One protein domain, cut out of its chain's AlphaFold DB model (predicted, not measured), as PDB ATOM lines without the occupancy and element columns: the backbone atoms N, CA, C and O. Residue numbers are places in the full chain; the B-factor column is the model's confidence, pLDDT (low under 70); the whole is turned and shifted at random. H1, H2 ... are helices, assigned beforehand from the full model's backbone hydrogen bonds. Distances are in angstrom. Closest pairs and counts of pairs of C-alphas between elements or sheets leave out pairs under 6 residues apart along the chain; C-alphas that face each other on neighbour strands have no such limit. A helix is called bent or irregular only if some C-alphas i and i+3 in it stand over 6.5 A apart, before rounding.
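AT A GLANCE: This is residues 10 to 117 of the 227 residues of an uncharacterized protein of Strongyloides stercoralis (UniProt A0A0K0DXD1). A long helical arm, residues 92 to 117 of H4, sticks out from a small helical body in which H3 sits between H2 and H4a, the first arm of H4, with both packed on it at steep angles. The short H1 lies near H4a and the first residue of H2, while residues 41 to 49, the last residues of H2 and most of the loop after it, stick out elsewhere. The printed part has 108 residues with four named helices, H1 to H4 in chain order, and no named strand; its class is all helix. The whole is loose, with a radius of gyration of the C-alphas of 18.4 A, and elongated, spanning 61 by 36 by 24 A; the free arm makes much of the length.

IN THESE COORDINATES: Find C-alpha 10 at (150.404, 111.937, 143.987); there H1 begins, and it runs to residue 17, 10.8 A from first to last C-alpha. After a tight link of 3 residues, look for H2 from residue 21 to 43, 32.8 A long. A short link of 9 residues leads to H3, residues 53 to 69, 25.1 A long, which is neither bent nor irregular, but only just: C-alphas 53 and 56 are 6.1 A apart. A short link of 6 residues leads to H4, residues 76 to 117, assigned as one helix by its hydrogen bonds but bent, with C-alphas 90 and 93 lying 6.8 A apart. Its arm H4a covers residues 76 to 90, 20.8 A, and its arm H4b residues 93 to 117, 35.8 A, ending with C-alpha 117 at (159.228, 110.004, 201.691).

HOW THE PARTS SIT: Start at H1, which is close to H4a but not clearly touching it: the closest C-alphas, those of Leu 11 and Met 82, are 7.0 A apart. Next see H2 touch H3 with its residues 25 to 33 alone, closest at the C-alphas of Tyr 29 and Val 62, 6.0 A, at a steep tilt of 47 degrees, opposite ways. H3 also touches H4a, closest at the C-alphas of Ile 63 and Gln 83, 6.1 A, at a steep tilt of 60 degrees, opposite ways. H4a and H4b stand at a shallow tilt of 34 degrees, only just short of steep. H4b is apart from H1, H2 and H3. In H1, H2, H4a and H4b every O i to N i+4 pair is within hydrogen-bond range; in H3 it is 10 of 13.

THE WHOLE: Look for the two C-alphas farthest apart at Gln 74 and Met 117, 61.8 A. The printed part has no cut, and no link between its helices is long. Without the stretches that stand free, the body has 67 residues and spans 37 by 21 by 19 A. The mean pLDDT of the printed part is 71.4; you will find values under 70 at residues 33 to 34, 36 to 57, 93 to 110 and 112 to 117.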
ATOM      1  N   ARG A  10     151.534 112.882 144.045       83.19
ATOM      2  CA  ARG A  10     150.404 111.937 143.987       83.19
ATOM      3  C   ARG A  10     149.814 111.667 145.360       83.19
ATOM      4  O   ARG A  10     148.598 111.659 145.525       83.19
ATOM      5  N   LEU A  11     150.677 111.498 146.362       83.85
ATOM      6  CA  LEU A  11     150.219 111.343 147.735       83.85
ATOM      7  C   LEU A  11     149.510 112.621 148.205       83.85
ATOM      8  O   LEU A  11     148.452 112.546 148.816       83.85
ATOM      9  N   THR A  12     150.037 113.795 147.855       85.00
ATOM     10  CA  THR A  12     149.402 115.090 148.152       85.00
ATOM     11  C   THR A  12     148.033 115.221 147.477       85.00
ATOM     12  O   THR A  12     147.067 115.633 148.120       85.00
ATOM     13  N   GLU A  13     147.917 114.814 146.211       87.30
ATOM     14  CA  GLU A  13     146.648 114.787 145.481       87.30
ATOM     15  C   GLU A  13     145.639 113.853 146.165       87.30
ATOM     16  O   GLU A  13     144.511 114.270 146.439       87.30
ATOM     17  N   TYR A  14     146.053 112.638 146.540       87.32
ATOM     18  CA  TYR A  14     145.194 111.695 147.259       87.32
ATOM     19  C   TYR A  14     144.704 112.280 148.591       87.32
ATOM     20  O   TYR A  14     143.498 112.289 148.854       87.32
ATOM     21  N   LYS A  15     145.631 112.820 149.398       85.93
ATOM     22  CA  LYS A  15     145.355 113.440 150.705       85.93
ATOM     23  C   LYS A  15     144.348 114.589 150.595       85.93
ATOM     24  O   LYS A  15     143.541 114.772 151.500       85.93
ATOM     25  N   SER A  16     144.377 115.345 149.493       86.88
ATOM     26  CA  SER A  16     143.450 116.460 149.261       86.88
ATOM     27  C   SER A  16     142.023 116.010 148.920       86.88
ATOM     28  O   SER A  16     141.069 116.718 149.237       86.88
ATOM     29  N   ARG A  17     141.865 114.830 148.303       87.11
ATOM     30  CA  ARG A  17     140.564 114.279 147.881       87.11
ATOM     31  C   ARG A  17     139.868 113.438 148.950       87.11
ATOM     32  O   ARG A  17     138.648 113.320 148.911       87.11
ATOM     33  N   HIS A  18     140.616 112.868 149.892       85.39
ATOM     34  CA  HIS A  18     140.087 111.933 150.887       85.39
ATOM     35  C   HIS A  18     140.233 112.501 152.298       85.39
ATOM     36  O   HIS A  18     141.189 112.204 153.014       85.39
ATOM     37  N   SER A  19     139.275 113.324 152.726       83.22
ATOM     38  CA  SER A  19     139.212 113.770 154.121       83.22
ATOM     39  C   SER A  19     139.090 112.561 155.054       83.22
ATOM     40  O   SER A  19     138.209 111.731 154.854       83.22
ATOM     41  N   GLY A  20     139.940 112.476 156.082       82.12
ATOM     42  CA  GLY A  20     139.909 111.378 157.059       82.12
ATOM     43  C   GLY A  20     140.863 110.212 156.775       82.12
ATOM     44  O   GLY A  20     140.956 109.319 157.610       82.12
ATOM     45  N   TRP A  21     141.649 110.252 155.689       84.93
ATOM     46  CA  TRP A  21     142.601 109.183 155.338       84.93
ATOM     47  C   TRP A  21     143.543 108.790 156.496       84.93
ATOM     48  O   TRP A  21     143.861 107.616 156.672       84.93
ATOM     49  N   LYS A  22     143.963 109.763 157.321       83.58
ATOM     50  CA  LYS A  22     144.801 109.512 158.508       83.58
ATOM     51  C   LYS A  22     144.093 108.618 159.516       83.58
ATOM     52  O   LYS A  22     144.699 107.696 160.055       83.58
ATOM     53  N   ASP A  23     142.824 108.902 159.780       81.07
ATOM     54  CA  ASP A  23     142.047 108.188 160.786       81.07
ATOM     55  C   ASP A  23     141.730 106.768 160.333       81.07
ATOM     56  O   ASP A  23     141.696 105.863 161.164       81.07
ATOM     57  N   ASP A  24     141.565 106.546 159.031       82.68
ATOM     58  CA  ASP A  24     141.367 105.208 158.479       82.68
ATOM     59  C   ASP A  24     142.628 104.348 158.630       82.68
ATOM     60  O   ASP A  24     142.548 103.231 159.149       82.68
ATOM     61  N   ILE A  25     143.809 104.901 158.317       82.62
ATOM     62  CA  ILE A  25     145.091 104.216 158.559       82.62
ATOM     63  C   ILE A  25     145.290 103.937 160.055       82.62
ATOM     64  O   ILE A  25     145.682 102.830 160.429       82.62
ATOM     65  N   ARG A  26     144.982 104.902 160.933       78.58
ATOM     66  CA  ARG A  26     145.082 104.726 162.392       78.58
ATOM     67  C   ARG A  26     144.149 103.639 162.907       78.58
ATOM     68  O   ARG A  26     144.579 102.784 163.680       78.58
ATOM     69  N   LYS A  27     142.880 103.643 162.493       81.06
ATOM     70  CA  LYS A  27     141.903 102.612 162.883       81.06
ATOM     71  C   LYS A  27     142.386 101.230 162.472       81.06
ATOM     72  O   LYS A  27     142.329 100.308 163.284       81.06
ATOM     73  N   GLU A  28     142.902 101.105 161.254       82.71
ATOM     74  CA  GLU A  28     143.427  99.848 160.735       82.71
ATOM     75  C   GLU A  28     144.688  99.396 161.487       82.71
ATOM     76  O   GLU A  28     144.812  98.229 161.869       82.71
ATOM     77  N   TYR A  29     145.581 100.330 161.815       77.42
ATOM     78  CA  TYR A  29     146.735 100.078 162.675       77.42
ATOM     79  C   TYR A  29     146.332  99.570 164.063       77.42
ATOM     80  O   TYR A  29     146.796  98.509 164.495       77.42
ATOM     81  N   PHE A  30     145.411 100.255 164.743       71.05
ATOM     82  CA  PHE A  30     144.914  99.822 166.049       71.05
ATOM     83  C   PHE A  30     144.151  98.494 165.978       71.05
ATOM     84  O   PHE A  30     144.253  97.690 166.912       71.05
ATOM     85  N   ARG A  31     143.430  98.227 164.879       80.57
ATOM     86  CA  ARG A  31     142.782  96.935 164.618       80.57
ATOM     87  C   ARG A  31     143.823  95.823 164.521       80.57
ATOM     88  O   ARG A  31     143.733  94.868 165.290       80.57
ATOM     89  N   LYS A  32     144.850  95.968 163.675       75.66
ATOM     90  CA  LYS A  32     145.915  94.957 163.527       75.66
ATOM     91  C   LYS A  32     146.725  94.763 164.805       75.66
ATOM     92  O   LYS A  32     147.078  93.630 165.126       75.66
ATOM     93  N   ILE A  33     146.991  95.824 165.572       65.69
ATOM     94  CA  ILE A  33     147.602  95.690 166.904       65.69
ATOM     95  C   ILE A  33     146.712  94.854 167.818       65.69
ATOM     96  O   ILE A  33     147.211  93.955 168.494       65.69
ATOM     97  N   ARG A  34     145.406  95.135 167.851       67.81
ATOM     98  CA  ARG A  34     144.455  94.389 168.680       67.81
ATOM     99  C   ARG A  34     144.376  92.924 168.256       67.81
ATOM    100  O   ARG A  34     144.408  92.061 169.120       67.81
ATOM    101  N   GLU A  35     144.354  92.636 166.960       73.02
ATOM    102  CA  GLU A  35     144.363  91.266 166.430       73.02
ATOM    103  C   GLU A  35     145.662  90.535 166.746       73.02
ATOM    104  O   GLU A  35     145.620  89.431 167.279       73.02
ATOM    105  N   LYS A  36     146.822  91.165 166.524       66.14
ATOM    106  CA  LYS A  36     148.113  90.589 166.924       66.14
ATOM    107  C   LYS A  36     148.144  90.319 168.425       66.14
ATOM    108  O   LYS A  36     148.661  89.284 168.821       66.14
ATOM    109  N   ARG A  37     147.585  91.206 169.257       59.79
ATOM    110  CA  ARG A  37     147.464  90.999 170.709       59.79
ATOM    111  C   ARG A  37     146.513  89.858 171.058       59.79
ATOM    112  O   ARG A  37     146.877  89.071 171.918       59.79
ATOM    113  N   ASN A  38     145.362  89.743 170.402       61.59
ATOM    114  CA  ASN A  38     144.401  88.663 170.638       61.59
ATOM    115  C   ASN A  38     144.970  87.309 170.205       61.59
ATOM    116  O   ASN A  38     144.993  86.389 171.008       61.59
ATOM    117  N   ASN A  39     145.542  87.218 169.001       66.46
ATOM    118  CA  ASN A  39     146.201  86.005 168.507       66.46
ATOM    119  C   ASN A  39     147.376  85.613 169.412       66.46
ATOM    120  O   ASN A  39     147.576  84.442 169.719       66.46
ATOM    121  N   LYS A  40     148.132  86.611 169.892       56.06
ATOM    122  CA  LYS A  40     149.175  86.409 170.896       56.06
ATOM    123  C   LYS A  40     148.580  85.896 172.205       56.06
ATOM    124  O   LYS A  40     149.044  84.881 172.698       56.06
ATOM    125  N   PHE A  41     147.550  86.536 172.746       47.07
ATOM    126  CA  PHE A  41     146.880  86.119 173.980       47.07
ATOM    127  C   PHE A  41     146.339  84.686 173.885       47.07
ATOM    128  O   PHE A  41     146.491  83.911 174.825       47.07
ATOM    129  N   GLU A  42     145.795  84.300 172.730       51.50
ATOM    130  CA  GLU A  42     145.370  82.928 172.444       51.50
ATOM    131  C   GLU A  42     146.557  81.951 172.372       51.50
ATOM    132  O   GLU A  42     146.451  80.824 172.855       51.50
ATOM    133  N   SER A  43     147.713  82.386 171.853       53.11
ATOM    134  CA  SER A  43     148.946  81.581 171.809       53.11
ATOM    135  C   SER A  43     149.715  81.508 173.143       53.11
ATOM    136  O   SER A  43     150.380  80.511 173.414       53.11
ATOM    137  N   PHE A  44     149.591  82.510 174.021       46.43
ATOM    138  CA  PHE A  44     150.403  82.689 175.236       46.43
ATOM    139  C   PHE A  44     149.839  81.998 176.486       46.43
ATOM    140  O   PHE A  44     150.151  82.379 177.613       46.43
ATOM    141  N   ARG A  45     149.085  80.901 176.325       47.14
ATOM    142  CA  ARG A  45     148.919  79.949 177.440       47.14
ATOM    143  C   ARG A  45     150.233  79.270 177.843       47.14
ATOM    144  O   ARG A  45     150.258  78.655 178.898       47.14
ATOM    145  N   ASN A  46     151.304  79.407 177.057       38.10
ATOM    146  CA  ASN A  46     152.631  78.885 177.358       38.10
ATOM    147  C   ASN A  46     153.724  79.865 176.882       38.10
ATOM    148  O   ASN A  46     153.774  80.190 175.700       38.10
ATOM    149  N   ILE A  47     154.641  80.208 177.792       45.29
ATOM    150  CA  ILE A  47     156.026  80.663 177.556       45.29
ATOM    151  C   ILE A  47     156.272  82.180 177.419       45.29
ATOM    152  O   ILE A  47     155.567  82.941 176.763       45.29
ATOM    153  N   GLU A  48     157.323  82.564 178.142       33.97
ATOM    154  CA  GLU A  48     157.848  83.872 178.502       33.97
ATOM    155  C   GLU A  48     158.496  84.651 177.341       33.97
ATOM    156  O   GLU A  48     158.921  84.099 176.330       33.97
ATOM    157  N   SER A  49     158.666  85.956 177.584       40.09
ATOM    158  CA  SER A  49     159.397  86.969 176.802       40.09
ATOM    159  C   SER A  49     158.664  87.578 175.589       40.09
ATOM    160  O   SER A  49     158.489  86.987 174.531       40.09
ATOM    161  N   ILE A  50     158.245  88.839 175.746       47.00
ATOM    162  CA  ILE A  50     157.729  89.691 174.668       47.00
ATOM    163  C   ILE A  50     158.865  90.631 174.251       47.00
ATOM    164  O   ILE A  50     159.225  91.523 175.018       47.00
ATOM    165  N   GLN A  51     159.406  90.438 173.047       46.65
ATOM    166  CA  GLN A  51     160.267  91.408 172.363       46.65
ATOM    167  C   GLN A  51     159.414  92.541 171.752       46.65
ATOM    168  O   GLN A  51     158.363  92.290 171.152       46.65
ATOM    169  N   GLU A  52     159.868  93.788 171.910       47.30
ATOM    170  CA  GLU A  52     159.225  95.032 171.442       47.30
ATOM    171  C   GLU A  52     159.177  95.184 169.905       47.30
ATOM    172  O   GLU A  52     158.403  95.990 169.394       47.30
ATOM    173  N   GLU A  53     159.892  94.354 169.141       45.38
ATOM    174  CA  GLU A  53     159.979  94.451 167.670       45.38
ATOM    175  C   GLU A  53     158.636  94.277 166.927       45.38
ATOM    176  O   GLU A  53     158.484  94.677 165.772       45.38
ATOM    177  N   ALA A  54     157.612  93.697 167.559       48.85
ATOM    178  CA  ALA A  54     156.359  93.386 166.867       48.85
ATOM    179  C   ALA A  54     155.484  94.618 166.543       48.85
ATOM    180  O   ALA A  54     154.622  94.537 165.656       48.85
ATOM    181  N   THR A  55     155.646  95.739 167.254       56.10
ATOM    182  CA  THR A  55     154.802  96.935 167.067       56.10
ATOM    183  C   THR A  55     155.229  97.794 165.882       56.10
ATOM    184  O   THR A  55     154.353  98.228 165.132       56.10
ATOM    185  N   GLU A  56     156.531  97.968 165.643       55.73
ATOM    186  CA  GLU A  56     157.036  98.802 164.538       55.73
ATOM    187  C   GLU A  56     156.692  98.205 163.169       55.73
ATOM    188  O   GLU A  56     156.105  98.885 162.323       55.73
ATOM    189  N   ASN A  57     156.897  96.893 163.000       68.23
ATOM    190  CA  ASN A  57     156.556  96.190 161.757       68.23
ATOM    191  C   ASN A  57     155.062  96.310 161.402       68.23
ATOM    192  O   ASN A  57     154.693  96.341 160.232       68.23
ATOM    193  N   THR A  58     154.185  96.455 162.403       74.42
ATOM    194  CA  THR A  58     152.741  96.602 162.164       74.42
ATOM    195  C   THR A  58     152.393  97.927 161.488       74.42
ATOM    196  O   THR A  58     151.523  97.943 160.619       74.42
ATOM    197  N   GLY A  59     153.062  99.028 161.848       74.63
ATOM    198  CA  GLY A  59     152.821 100.335 161.222       74.63
ATOM    199  C   GLY A  59     153.250 100.343 159.756       74.63
ATOM    200  O   GLY A  59     152.498 100.780 158.883       74.63
ATOM    201  N   VAL A  60     154.422  99.764 159.487       80.74
ATOM    202  CA  VAL A  60     154.980  99.606 158.137       80.74
ATOM    203  C   VAL A  60     154.048  98.783 157.242       80.74
ATOM    204  O   VAL A  60     153.750  99.207 156.122       80.74
ATOM    205  N   ASP A  61     153.533  97.655 157.744       83.68
ATOM    206  CA  ASP A  61     152.607  96.774 157.017       83.68
ATOM    207  C   ASP A  61     151.272  97.455 156.685       83.68
ATOM    208  O   ASP A  61     150.707  97.247 155.611       83.68
ATOM    209  N   VAL A  62     150.728  98.247 157.614       85.12
ATOM    210  CA  VAL A  62     149.445  98.942 157.414       85.12
ATOM    211  C   VAL A  62     149.587 100.016 156.347       85.12
ATOM    212  O   VAL A  62     148.773 100.068 155.430       85.12
ATOM    213  N   ILE A  63     150.647 100.824 156.419       86.36
ATOM    214  CA  ILE A  63     150.923 101.845 155.404       86.36
ATOM    215  C   ILE A  63     151.186 101.193 154.046       86.36
ATOM    216  O   ILE A  63     150.686 101.670 153.028       86.36
ATOM    217  N   LYS A  64     151.933 100.082 154.026       87.40
ATOM    218  CA  LYS A  64     152.173  99.305 152.808       87.40
ATOM    219  C   LYS A  64     150.863  98.874 152.158       87.40
ATOM    220  O   LYS A  64     150.663  99.150 150.978       87.40
ATOM    221  N   ASN A  65     149.979  98.234 152.919       88.43
ATOM    222  CA  ASN A  65     148.686  97.788 152.409       88.43
ATOM    223  C   ASN A  65     147.841  98.967 151.930       88.43
ATOM    224  O   ASN A  65     147.324  98.917 150.824       88.43
ATOM    225  N   PHE A  66     147.780 100.049 152.707       89.29
ATOM    226  CA  PHE A  66     147.046 101.254 152.337       89.29
ATOM    227  C   PHE A  66     147.502 101.820 150.983       89.29
ATOM    228  O   PHE A  66     146.667 102.113 150.128       89.29
ATOM    229  N   LEU A  67     148.816 101.948 150.766       89.21
ATOM    230  CA  LEU A  67     149.371 102.463 149.512       89.21
ATOM    231  C   LEU A  67     149.053 101.554 148.317       89.21
ATOM    232  O   LEU A  67     148.759 102.063 147.237       89.21
ATOM    233  N   ILE A  68     149.114 100.232 148.517       88.33
ATOM    234  CA  ILE A  68     148.833  99.230 147.479       88.33
ATOM    235  C   ILE A  68     147.337  99.189 147.147       88.33
ATOM    236  O   ILE A  68     146.968  99.252 145.980       88.33
ATOM    237  N   GLU A  69     146.472  99.111 148.158       87.82
ATOM    238  CA  GLU A  69     145.014  99.004 147.996       87.82
ATOM    239  C   GLU A  69     144.405 100.239 147.320       87.82
ATOM    240  O   GLU A  69     143.387 100.130 146.643       87.82
ATOM    241  N   ASN A  70     145.039 101.403 147.476       86.20
ATOM    242  CA  ASN A  70     144.597 102.661 146.872       86.20
ATOM    243  C   ASN A  70     145.347 103.021 145.576       86.20
ATOM    244  O   ASN A  70     145.164 104.131 145.074       86.20
ATOM    245  N   ASP A  71     146.199 102.128 145.057       86.41
ATOM    246  CA  ASP A  71     146.965 102.304 143.809       86.41
ATOM    247  C   ASP A  71     147.697 103.667 143.710       86.41
ATOM    248  O   ASP A  71     147.706 104.363 142.685       86.41
ATOM    249  N   ILE A  72     148.283 104.105 144.832       85.46
ATOM    250  CA  ILE A  72     148.873 105.449 144.959       85.46
ATOM    251  C   ILE A  72     150.280 105.542 144.340       85.46
ATOM    252  O   ILE A  72     150.519 106.496 143.597       85.46
ATOM    253  N   PRO A  73     151.241 104.639 144.617       85.08
ATOM    254  CA  PRO A  73     152.586 104.724 144.047       85.08
ATOM    255  C   PRO A  73     152.655 104.128 142.638       85.08
ATOM    256  O   PRO A  73     152.000 103.137 142.341       85.08
ATOM    257  N   GLN A  74     153.462 104.718 141.750       82.22
ATOM    258  CA  GLN A  74     153.651 104.219 140.370       82.22
ATOM    259  C   GLN A  74     154.839 103.265 140.245       82.22
ATOM    260  O   GLN A  74     154.929 102.487 139.299       82.22
ATOM    261  N   ASN A  75     155.792 103.373 141.166       87.31
ATOM    262  CA  ASN A  75     157.035 102.622 141.152       87.31
ATOM    263  C   ASN A  75     157.536 102.392 142.584       87.31
ATOM    264  O   ASN A  75     157.048 102.990 143.545       87.31
ATOM    265  N   GLU A  76     158.531 101.522 142.715       83.89
ATOM    266  CA  GLU A  76     159.086 101.114 144.006       83.89
ATOM    267  C   GLU A  76     159.737 102.277 144.772       83.89
ATOM    268  O   GLU A  76     159.571 102.389 145.985       83.89
ATOM    269  N   ASN A  77     160.403 103.203 144.073       82.11
ATOM    270  CA  ASN A  77     161.026 104.366 144.709       82.11
ATOM    271  C   ASN A  77     159.975 105.305 145.321       82.11
ATOM    272  O   ASN A  77     160.139 105.772 146.450       82.11
ATOM    273  N   GLU A  78     158.879 105.554 144.599       82.93
ATOM    274  CA  GLU A  78     157.730 106.302 145.115       82.93
ATOM    275  C   GLU A  78     157.090 105.591 146.301       82.93
ATOM    276  O   GLU A  78     156.794 106.242 147.301       82.93
ATOM    277  N   PHE A  79     156.913 104.271 146.213       86.25
ATOM    278  CA  PHE A  79     156.345 103.472 147.294       86.25
ATOM    279  C   PHE A  79     157.159 103.625 148.588       86.25
ATOM    280  O   PHE A  79     156.592 103.959 149.630       86.25
ATOM    281  N   ILE A  80     158.487 103.464 148.526       83.15
ATOM    282  CA  ILE A  80     159.379 103.589 149.693       83.15
ATOM    283  C   ILE A  80     159.337 105.015 150.265       83.15
ATOM    284  O   ILE A  80     159.247 105.200 151.482       83.15
ATOM    285  N   ALA A  81     159.369 106.034 149.401       83.71
ATOM    286  CA  ALA A  81     159.323 107.431 149.828       83.71
ATOM    287  C   ALA A  81     157.986 107.788 150.501       83.71
ATOM    288  O   ALA A  81     157.980 108.385 151.579       83.71
ATOM    289  N   MET A  82     156.861 107.384 149.902       88.41
ATOM    290  CA  MET A  82     155.520 107.605 150.454       88.41
ATOM    291  C   MET A  82     155.315 106.844 151.763       88.41
ATOM    292  O   MET A  82     154.723 107.389 152.692       88.41
ATOM    293  N   GLN A  83     155.814 105.609 151.858       85.97
ATOM    294  CA  GLN A  83     155.716 104.818 153.082       85.97
ATOM    295  C   GLN A  83     156.413 105.528 154.243       85.97
ATOM    296  O   GLN A  83     155.849 105.630 155.333       85.97
ATOM    297  N   LYS A  84     157.609 106.067 153.992       82.30
ATOM    298  CA  LYS A  84     158.349 106.849 154.978       82.30
ATOM    299  C   LYS A  84     157.622 108.141 155.362       82.30
ATOM    300  O   LYS A  84     157.478 108.407 156.551       82.30
ATOM    301  N   GLU A  85     157.137 108.901 154.377       83.62
ATOM    302  CA  GLU A  85     156.380 110.143 154.606       83.62
ATOM    303  C   GLU A  85     155.152 109.886 155.492       83.62
ATOM    304  O   GLU A  85     154.918 110.607 156.458       83.62
ATOM    305  N   LEU A  86     154.391 108.830 155.195       86.40
ATOM    306  CA  LEU A  86     153.214 108.452 155.973       86.40
ATOM    307  C   LEU A  86     153.573 107.957 157.375       86.40
ATOM    308  O   LEU A  86     152.865 108.285 158.320       86.40
ATOM    309  N   TYR A  87     154.657 107.196 157.533       82.13
ATOM    310  CA  TYR A  87     155.060 106.699 158.850       82.13
ATOM    311  C   TYR A  87     155.434 107.856 159.779       82.13
ATOM    312  O   TYR A  87     154.958 107.919 160.912       82.13
ATOM    313  N   GLU A  88     156.227 108.800 159.272       79.15
ATOM    314  CA  GLU A  88     156.603 110.006 160.008       79.15
ATOM    315  C   GLU A  88     155.369 110.876 160.310       79.15
ATOM    316  O   GLU A  88     155.167 111.286 161.448       79.15
ATOM    317  N   GLU A  89     154.488 111.099 159.332       81.23
ATOM    318  CA  GLU A  89     153.312 111.964 159.510       81.23
ATOM    319  C   GLU A  89     152.233 111.379 160.437       81.23
ATOM    320  O   GLU A  89     151.489 112.132 161.068       81.23
ATOM    321  N   ILE A  90     152.089 110.054 160.492       78.82
ATOM    322  CA  ILE A  90     151.038 109.405 161.288       78.82
ATOM    323  C   ILE A  90     151.535 109.098 162.695       78.82
ATOM    324  O   ILE A  90     150.819 109.373 163.658       78.82
ATOM    325  N   PHE A  91     152.733 108.520 162.810       73.44
ATOM    326  CA  PHE A  91     153.187 107.911 164.054       73.44
ATOM    327  C   PHE A  91     154.210 108.754 164.808       73.44
ATOM    328  O   PHE A  91     154.256 108.641 166.027       73.44
ATOM    329  N   LEU A  92     155.009 109.607 164.155       71.17
ATOM    330  CA  LEU A  92     156.048 110.371 164.863       71.17
ATOM    331  C   LEU A  92     155.434 111.340 165.887       71.17
ATOM    332  O   LEU A  92     155.855 111.353 167.039       71.17
ATOM    333  N   GLU A  93     154.382 112.072 165.500       63.82
ATOM    334  CA  GLU A  93     153.644 112.959 166.415       63.82
ATOM    335  C   GLU A  93     153.018 112.180 167.587       63.82
ATOM    336  O   GLU A  93     153.028 112.647 168.729       63.82
ATOM    337  N   GLU A  94     152.507 110.971 167.332       61.10
ATOM    338  CA  GLU A  94     151.933 110.110 168.372       61.10
ATOM    339  C   GLU A  94     153.003 109.549 169.313       61.10
ATOM    340  O   GLU A  94     152.778 109.510 170.523       61.10
ATOM    341  N   TYR A  95     154.172 109.159 168.792       62.25
ATOM    342  CA  TYR A  95     155.304 108.705 169.599       62.25
ATOM    343  C   TYR A  95     155.845 109.828 170.481       62.25
ATOM    344  O   TYR A  95     156.059 109.598 171.668       62.25
ATOM    345  N   GLU A  96     156.001 111.046 169.955       65.19
ATOM    346  CA  GLU A  96     156.432 112.202 170.750       65.19
ATOM    347  C   GLU A  96     155.418 112.560 171.843       65.19
ATOM    348  O   GLU A  96     155.801 112.852 172.979       65.19
ATOM    349  N   PHE A  97     154.118 112.527 171.528       61.07
ATOM    350  CA  PHE A  97     153.070 112.763 172.520       61.07
ATOM    351  C   PHE A  97     153.061 111.677 173.599       61.07
ATOM    352  O   PHE A  97     152.949 111.973 174.789       61.07
ATOM    353  N   PHE A  98     153.200 110.417 173.196       54.25
ATOM    354  CA  PHE A  98     153.231 109.281 174.106       54.25
ATOM    355  C   PHE A  98     154.476 109.274 174.993       54.25
ATOM    356  O   PHE A  98     154.369 108.959 176.178       54.25
ATOM    357  N   ASP A  99     155.636 109.649 174.455       57.60
ATOM    358  CA  ASP A  99     156.871 109.768 175.227       57.60
ATOM    359  C   ASP A  99     156.782 110.917 176.237       57.60
ATOM    360  O   ASP A  99     157.053 110.717 177.420       57.60
ATOM    361  N   LYS A 100     156.250 112.081 175.830       67.90
ATOM    362  CA  LYS A 100     155.931 113.182 176.758       67.90
ATOM    363  C   LYS A 100     154.948 112.755 177.846       67.90
ATOM    364  O   LYS A 100     155.160 113.064 179.014       67.90
ATOM    365  N   PHE A 101     153.892 112.023 177.491       61.17
ATOM    366  CA  PHE A 101     152.933 111.502 178.465       61.17
ATOM    367  C   PHE A 101     153.592 110.517 179.443       61.17
ATOM    368  O   PHE A 101     153.347 110.595 180.645       61.17
ATOM    369  N   LYS A 102     154.454 109.614 178.956       55.84
ATOM    370  CA  LYS A 102     155.242 108.705 179.803       55.84
ATOM    371  C   LYS A 102     156.156 109.471 180.753       55.84
ATOM    372  O   LYS A 102     156.189 109.133 181.930       55.84
ATOM    373  N   GLN A 103     156.862 110.489 180.261       63.84
ATOM    374  CA  GLN A 103     157.722 111.348 181.079       63.84
ATOM    375  C   GLN A 103     156.910 112.042 182.177       63.84
ATOM    376  O   GLN A 103     157.226 111.866 183.347       63.84
ATOM    377  N   GLN A 104     155.796 112.696 181.830       67.24
ATOM    378  CA  GLN A 104     154.898 113.339 182.801       67.24
ATOM    379  C   GLN A 104     154.324 112.351 183.824       67.24
ATOM    380  O   GLN A 104     154.182 112.669 185.003       67.24
ATOM    381  N   TYR A 105     153.986 111.137 183.388       58.51
ATOM    382  CA  TYR A 105     153.502 110.087 184.277       58.51
ATOM    383  C   TYR A 105     154.601 109.603 185.233       58.51
ATOM    384  O   TYR A 105     154.333 109.425 186.420       58.51
ATOM    385  N   MET A 106     155.834 109.411 184.749       59.20
ATOM    386  CA  MET A 106     156.983 109.067 185.594       59.20
ATOM    387  C   MET A 106     157.300 110.186 186.586       59.20
ATOM    388  O   MET A 106     157.457 109.893 187.765       59.20
ATOM    389  N   GLU A 107     157.322 111.444 186.141       68.28
ATOM    390  CA  GLU A 107     157.496 112.617 187.005       68.28
ATOM    391  C   GLU A 107     156.436 112.648 188.106       68.28
ATOM    392  O   GLU A 107     156.782 112.744 189.278       68.28
ATOM    393  N   TYR A 108     155.159 112.453 187.760       67.54
ATOM    394  CA  TYR A 108     154.079 112.374 188.743       67.54
ATOM    395  C   TYR A 108     154.313 111.263 189.780       67.54
ATOM    396  O   TYR A 108     154.122 111.490 190.973       67.54
ATOM    397  N   HIS A 109     154.737 110.065 189.357       57.60
ATOM    398  CA  HIS A 109     155.049 108.970 190.288       57.60
ATOM    399  C   HIS A 109     156.263 109.269 191.164       57.60
ATOM    400  O   HIS A 109     156.220 108.978 192.357       57.60
ATOM    401  N   ILE A 110     157.312 109.875 190.605       63.48
ATOM    402  CA  ILE A 110     158.491 110.310 191.359       63.48
ATOM    403  C   ILE A 110     158.075 111.332 192.417       63.48
ATOM    404  O   ILE A 110     158.374 111.123 193.588       63.48
ATOM    405  N   THR A 111     157.309 112.364 192.050       70.19
ATOM    406  CA  THR A 111     156.813 113.373 192.999       70.19
ATOM    407  C   THR A 111     155.959 112.745 194.098       70.19
ATOM    408  O   THR A 111     156.141 113.065 195.266       70.19
ATOM    409  N   GLN A 112     155.072 111.801 193.768       64.37
ATOM    410  CA  GLN A 112     154.283 111.080 194.775       64.37
ATOM    411  C   GLN A 112     155.164 110.253 195.725       64.37
ATOM    412  O   GLN A 112     154.913 110.217 196.931       64.37
ATOM    413  N   CYS A 113     156.214 109.608 195.207       57.77
ATOM    414  CA  CYS A 113     157.199 108.904 196.024       57.77
ATOM    415  C   CYS A 113     157.985 109.869 196.926       57.77
ATOM    416  O   CYS A 113     158.161 109.580 198.108       57.77
ATOM    417  N   GLU A 114     158.415 111.020 196.408       64.49
ATOM    418  CA  GLU A 114     159.127 112.054 197.168       64.49
ATOM    419  C   GLU A 114     158.250 112.661 198.272       64.49
ATOM    420  O   GLU A 114     158.681 112.755 199.422       64.49
ATOM    421  N   GLU A 115     156.997 113.007 197.970       67.23
ATOM    422  CA  GLU A 115     156.021 113.484 198.957       67.23
ATOM    423  C   GLU A 115     155.786 112.436 200.056       67.23
ATOM    424  O   GLU A 115     155.774 112.759 201.249       67.23
ATOM    425  N   ALA A 116     155.672 111.161 199.675       58.11
ATOM    426  CA  ALA A 116     155.519 110.061 200.618       58.11
ATOM    427  C   ALA A 116     156.766 109.831 201.492       58.11
ATOM    428  O   ALA A 116     156.629 109.513 202.682       58.11
ATOM    429  N   MET A 117     157.968 110.024 200.939       56.92
ATOM    430  CA  MET A 117     159.228 110.004 201.691       56.92
ATOM    431  C   MET A 117     159.307 111.176 202.678       56.92
ATOM    432  O   MET A 117     159.654 110.974 203.840       56.92
TER     433      MET A 117